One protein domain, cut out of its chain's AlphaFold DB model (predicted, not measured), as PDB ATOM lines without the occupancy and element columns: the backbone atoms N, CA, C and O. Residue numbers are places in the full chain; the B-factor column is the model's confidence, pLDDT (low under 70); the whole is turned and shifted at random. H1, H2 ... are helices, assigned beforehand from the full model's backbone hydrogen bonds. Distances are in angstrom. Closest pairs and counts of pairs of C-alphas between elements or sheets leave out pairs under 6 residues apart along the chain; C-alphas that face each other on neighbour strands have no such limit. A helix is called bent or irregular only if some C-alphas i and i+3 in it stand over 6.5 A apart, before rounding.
ATOM      1  N   ASP A  58     -62.461  30.427  -0.343       64.81
ATOM      2  CA  ASP A  58     -62.489  28.982  -0.518       64.81
ATOM      3  C   ASP A  58     -61.091  28.392  -0.223       64.81
ATOM      4  O   ASP A  58     -60.097  28.865  -0.791       64.81
ATOM      5  N   PRO A  59     -60.964  27.402   0.683       61.09
ATOM      6  CA  PRO A  59     -59.671  26.822   1.042       61.09
ATOM      7  C   PRO A  59     -58.877  26.316  -0.166       61.09
ATOM      8  O   PRO A  59     -57.648  26.385  -0.157       61.09
ATOM      9  N   VAL A  60     -59.567  25.845  -1.210       66.88
ATOM     10  CA  VAL A  60     -58.945  25.333  -2.439       66.88
ATOM     11  C   VAL A  60     -58.331  26.471  -3.261       66.88
ATOM     12  O   VAL A  60     -57.190  26.359  -3.710       66.88
ATOM     13  N   GLU A  61     -59.032  27.597  -3.397       65.19
ATOM     14  CA  GLU A  61     -58.534  28.775  -4.119       65.19
ATOM     15  C   GLU A  61     -57.358  29.457  -3.399       65.19
ATOM     16  O   GLU A  61     -56.390  29.888  -4.034       65.19
ATOM     17  N   VAL A  62     -57.393  29.529  -2.065       69.38
ATOM     18  CA  VAL A  62     -56.339  30.198  -1.283       69.38
ATOM     19  C   VAL A  62     -55.076  29.367  -1.160       69.38
ATOM     20  O   VAL A  62     -53.984  29.936  -1.135       69.38
ATOM     21  N   PHE A  63     -55.189  28.040  -1.112       71.19
ATOM     22  CA  PHE A  63     -54.023  27.168  -0.996       71.19
ATOM     23  C   PHE A  63     -53.013  27.416  -2.128       71.19
ATOM     24  O   PHE A  63     -51.817  27.570  -1.871       71.19
ATOM     25  N   GLY A  64     -53.495  27.587  -3.365       76.25
ATOM     26  CA  GLY A  64     -52.640  27.915  -4.508       76.25
ATOM     27  C   GLY A  64     -51.946  29.280  -4.393       76.25
ATOM     28  O   GLY A  64     -50.798  29.431  -4.815       76.25
ATOM     29  N   LEU A  65     -52.602  30.281  -3.794       77.44
ATOM     30  CA  LEU A  65     -52.010  31.603  -3.553       77.44
ATOM     31  C   LEU A  65     -50.989  31.581  -2.410       77.44
ATOM     32  O   LEU A  65     -49.940  32.216  -2.518       77.44
ATOM     33  N   ILE A  66     -51.263  30.824  -1.347       75.62
ATOM     34  CA  ILE A  66     -50.333  30.610  -0.232       75.62
ATOM     35  C   ILE A  66     -49.061  29.921  -0.733       75.62
ATOM     36  O   ILE A  66     -47.958  30.345  -0.392       75.62
ATOM     37  N   GLN A  67     -49.193  28.905  -1.587       77.56
ATOM     38  CA  GLN A  67     -48.040  28.212  -2.157       77.56
ATOM     39  C   GLN A  67     -47.178  29.153  -3.011       77.56
ATOM     40  O   GLN A  67     -45.977  29.264  -2.772       77.56
ATOM     41  N   LYS A  68     -47.798  29.944  -3.900       81.00
ATOM     42  CA  LYS A  68     -47.095  30.982  -4.677       81.00
ATOM     43  C   LYS A  68     -46.395  32.019  -3.794       81.00
ATOM     44  O   LYS A  68     -45.299  32.467  -4.123       81.00
ATOM     45  N   TYR A  69     -47.016  32.414  -2.684       79.94
ATOM     46  CA  TYR A  69     -46.407  33.324  -1.715       79.94
ATOM     47  C   TYR A  69     -45.152  32.714  -1.072       79.94
ATOM     48  O   TYR A  69     -44.122  33.384  -0.983       79.94
ATOM     49  N   HIS A  70     -45.202  31.439  -0.681       78.31
ATOM     50  CA  HIS A  70     -44.042  30.735  -0.133       78.31
ATOM     51  C   HIS A  70     -42.903  30.581  -1.144       78.31
ATOM     52  O   HIS A  70     -41.746  30.787  -0.775       78.31
ATOM     53  N   ASP A  71     -43.215  30.281  -2.404       84.81
ATOM     54  CA  ASP A  71     -42.206  30.178  -3.464       84.81
ATOM     55  C   ASP A  71     -41.506  31.527  -3.691       84.81
ATOM     56  O   ASP A  71     -40.278  31.595  -3.721       84.81
ATOM     57  N   LYS A  72     -42.263  32.633  -3.716       87.69
ATOM     58  CA  LYS A  72     -41.695  33.988  -3.837       87.69
ATOM     59  C   LYS A  72     -40.842  34.394  -2.639       87.69
ATOM     60  O   LYS A  72     -39.833  35.073  -2.810       87.69
ATOM     61  N   LEU A  73     -41.217  33.980  -1.430       82.69
ATOM     62  CA  LEU A  73     -40.384  34.198  -0.247       82.69
ATOM     63  C   LEU A  73     -39.070  33.414  -0.310       82.69
ATOM     64  O   LEU A  73     -38.060  33.917   0.178       82.69
ATOM     65  N   ARG A  74     -39.070  32.208  -0.893       85.00
ATOM     66  CA  ARG A  74     -37.848  31.422  -1.099       85.00
ATOM     67  C   ARG A  74     -36.936  32.075  -2.136       85.00
ATOM     68  O   ARG A  74     -35.762  32.259  -1.854       85.00
ATOM     69  N   GLU A  75     -37.479  32.508  -3.271       87.50
ATOM     70  CA  GLU A  75     -36.704  33.253  -4.276       87.50
ATOM     71  C   GLU A  75     -36.087  34.526  -3.673       87.50
ATOM     72  O   GLU A  75     -34.916  34.831  -3.886       87.50
ATOM     73  N   LEU A  76     -36.855  35.264  -2.863       85.12
ATOM     74  CA  LEU A  76     -36.345  36.446  -2.173       85.12
ATOM     75  C   LEU A  76     -35.213  36.089  -1.203       85.12
ATOM     76  O   LEU A  76     -34.226  36.815  -1.133       85.12
ATOM     77  N   HIS A  77     -35.358  34.984  -0.468       86.50
ATOM     78  CA  HIS A  77     -34.342  34.479   0.449       86.50
ATOM     79  C   HIS A  77     -33.017  34.218  -0.276       86.50
ATOM     80  O   HIS A  77     -31.997  34.773   0.131       86.50
ATOM     81  N   GLU A  78     -33.059  33.484  -1.388       86.38
ATOM     82  CA  GLU A  78     -31.898  33.166  -2.231       86.38
ATOM     83  C   GLU A  78     -31.227  34.440  -2.769       86.38
ATOM     84  O   GLU A  78     -30.026  34.637  -2.594       86.38
ATOM     85  N   ILE A  79     -32.009  35.381  -3.313       87.94
ATOM     86  CA  ILE A  79     -31.479  36.663  -3.809       87.94
ATOM     87  C   ILE A  79     -30.831  37.469  -2.676       87.94
ATOM     88  O   ILE A  79     -29.774  38.076  -2.860       87.94
ATOM     89  N   THR A  80     -31.448  37.502  -1.490       85.12
ATOM     90  CA  THR A  80     -30.873  38.215  -0.341       85.12
ATOM     91  C   THR A  80     -29.598  37.562   0.172       85.12
ATOM     92  O   THR A  80     -28.677  38.278   0.554       85.12
ATOM     93  N   GLU A  81     -29.507  36.233   0.134       84.81
ATOM     94  CA  GLU A  81     -28.291  35.508   0.487       84.81
ATOM     95  C   GLU A  81     -27.156  35.839  -0.492       84.81
ATOM     96  O   GLU A  81     -26.069  36.221  -0.057       84.81
ATOM     97  N   GLU A  82     -27.420  35.818  -1.801       85.62
ATOM     98  CA  GLU A  82     -26.443  36.208  -2.826       85.62
ATOM     99  C   GLU A  82     -25.984  37.670  -2.686       85.62
ATOM    100  O   GLU A  82     -24.798  37.980  -2.846       85.62
ATOM    101  N   LEU A  83     -26.907  38.587  -2.377       86.06
ATOM    102  CA  LEU A  83     -26.585  39.993  -2.128       86.06
ATOM    103  C   LEU A  83     -25.698  40.152  -0.892       86.06
ATOM    104  O   LEU A  83     -24.709  40.883  -0.939       86.06
ATOM    105  N   CYS A  84     -26.021  39.458   0.197       84.25
ATOM    106  CA  CYS A  84     -25.231  39.489   1.419       84.25
ATOM    107  C   CYS A  84     -23.834  38.883   1.219       84.25
ATOM    108  O   CYS A  84     -22.861  39.474   1.686       84.25
ATOM    109  N   GLN A  85     -23.709  37.792   0.455       83.38
ATOM    110  CA  GLN A  85     -22.414  37.215   0.074       83.38
ATOM    111  C   GLN A  85     -21.563  38.210  -0.726       83.38
ATOM    112  O   GLN A  85     -20.386  38.400  -0.420       83.38
ATOM    113  N   LYS A  86     -22.159  38.907  -1.704       85.12
ATOM    114  CA  LYS A  86     -21.467  39.947  -2.490       85.12
ATOM    115  C   LYS A  86     -21.103  41.183  -1.665       85.12
ATOM    116  O   LYS A  86     -20.096  41.824  -1.947       85.12
ATOM    117  N   ALA A  87     -21.905  41.517  -0.655       81.44
ATOM    118  CA  ALA A  87     -21.665  42.640   0.248       81.44
ATOM    119  C   ALA A  87     -20.720  42.303   1.420       81.44
ATOM    120  O   ALA A  87     -20.359  43.202   2.178       81.44
ATOM    121  N   GLY A  88     -20.329  41.034   1.593       80.31
ATOM    122  CA  GLY A  88     -19.491  40.581   2.711       80.31
ATOM    123  C   GLY A  88     -20.194  40.617   4.074       80.31
ATOM    124  O   GLY A  88     -19.530  40.723   5.103       80.31
ATOM    125  N   ILE A  89     -21.528  40.563   4.093       83.31
ATOM    126  CA  ILE A  89     -22.348  40.612   5.311       83.31
ATOM    127  C   ILE A  89     -22.834  39.196   5.634       83.31
ATOM    128  O   ILE A  89     -23.370  38.508   4.769       83.31
ATOM    129  N   GLU A  90     -22.685  38.766   6.889       75.25
ATOM    130  CA  GLU A  90     -23.206  37.477   7.352       75.25
ATOM    131  C   GLU A  90     -24.743  37.488   7.324       75.25
ATOM    132  O   GLU A  90     -25.402  38.181   8.108       75.25
ATOM    133  N   TYR A  91     -25.324  36.721   6.405       77.25
ATOM    134  CA  TYR A  91     -26.766  36.580   6.283       77.25
ATOM    135  C   TYR A  91     -27.304  35.575   7.301       77.25
ATOM    136  O   TYR A  91     -26.821  34.447   7.391       77.25
ATOM    137  N   LYS A  92     -28.334  35.965   8.059       78.12
ATOM    138  CA  LYS A  92     -29.023  35.067   8.992       78.12
ATOM    139  C   LYS A  92     -30.408  34.711   8.456       78.12
ATOM    140  O   LYS A  92     -31.276  35.589   8.444       78.12
ATOM    141  N   PRO A  93     -30.648  33.447   8.052       76.56
ATOM    142  CA  PRO A  93     -31.969  33.011   7.621       76.56
ATOM    143  C   PRO A  93     -32.992  33.185   8.748       76.56
ATOM    144  O   PRO A  93     -32.691  32.998   9.930       76.56
ATOM    145  N   SER A  94     -34.235  33.506   8.385       72.12
ATOM    146  CA  SER A  94     -35.339  33.470   9.346       72.12
ATOM    147  C   SER A  94     -35.571  32.026   9.825       72.12
ATOM    148  O   SER A  94     -35.264  31.068   9.112       72.12
ATOM    149  N   ARG A  95     -36.159  31.847  11.019       65.12
ATOM    150  CA  ARG A  95     -36.437  30.512  11.604       65.12
ATOM    151  C   ARG A  95     -37.228  29.576  10.678       65.12
ATOM    152  O   ARG A  95     -37.181  28.363  10.842       65.12
ATOM    153  N   PHE A  96     -37.973  30.150   9.736       62.06
ATOM    154  CA  PHE A  96     -38.748  29.416   8.744       62.06
ATOM    155  C   PHE A  96     -37.853  28.691   7.724       62.06
ATOM    156  O   PHE A  96     -38.176  27.584   7.311       62.06
ATOM    157  N   PHE A  97     -36.709  29.280   7.365       64.06
ATOM    158  CA  PHE A  97     -35.739  28.692   6.435       64.06
ATOM    159  C   PHE A  97     -34.620  27.918   7.150       64.06
ATOM    160  O   PHE A  97     -34.071  26.982   6.579       64.06
ATOM    161  N   SER A  98     -34.320  28.231   8.419       58.56
ATOM    162  CA  SER A  98     -33.239  27.570   9.172       58.56
ATOM    163  C   SER A  98     -33.495  26.094   9.498       58.56
ATOM    164  O   SER A  98     -32.546  25.358   9.746       58.56
ATOM    165  N   ASN A  99     -34.757  25.656   9.528       49.38
ATOM    166  CA  ASN A  99     -35.137  24.312   9.985       49.38
ATOM    167  C   ASN A  99     -35.505  23.346   8.838       49.38
ATOM    168  O   ASN A  99     -35.953  22.238   9.110       49.38
ATOM    169  N   GLY A 100     -35.345  23.753   7.571       48.59
ATOM    170  CA  GLY A 100     -35.851  23.019   6.399       48.59
ATOM    171  C   GLY A 100     -34.804  22.357   5.493       48.59
ATOM    172  O   GLY A 100     -35.182  21.697   4.530       48.59
TER     173      GLY A 100
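Overview. This is residues 58 to 100 of the 109 residues of an uncharacterized protein of Nitrospirae bacterium (UniProt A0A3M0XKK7). One long helix, H1, makes the whole length of the domain, and after it the chain turns at Gly 88 and folds back as an open stretch along the second half of H1, ending in a small helical turn, H2, beside the middle of H1. The first half of H1 sticks out alone: residues 58 to 72, of which 59 to 72 belong to H1, stand free. The printed part has 43 residues, with two named helices in the order H1, H2 and no named strand; the class is all helix. The whole is only just loose, close to extended, with a radius of gyration of the C-alphas of 13.5 A, and its C-alphas span 45 by 18 by 10 A.

Arrangement. H1, residues 59 to 87, is the longest helix and is not bent. In its backbone 23 of 25 pairs of O i and N i+4 are within hydrogen-bond range. H2, residues 95 to 98, is too short for such a pair, and its one pair of O i and N i+3 is not within range. H1 and H2 are apart, but only just: their closest C-alphas are 8.3 A apart. The link from H1 to H2 has 7 residues and is short.

Along the chain. H1 runs from Pro 59, C-alpha at (-59.671, 26.822, 1.042), to Ala 87, C-alpha at (-21.665, 42.640, 0.248), 41.2 A from first to last C-alpha. H2 runs from Arg 95 to Ser 98, whose C-alpha is at (-33.239, 27.570, 9.172).

Size, cuts and confidence. The two C-alphas farthest apart are those of Asp 58 and Gly 88, 44.7 A. The printed part has no cut and no long link. The mean pLDDT of the printed part is 76.4; residues 58 to 62 and 95 to 100 are under 70.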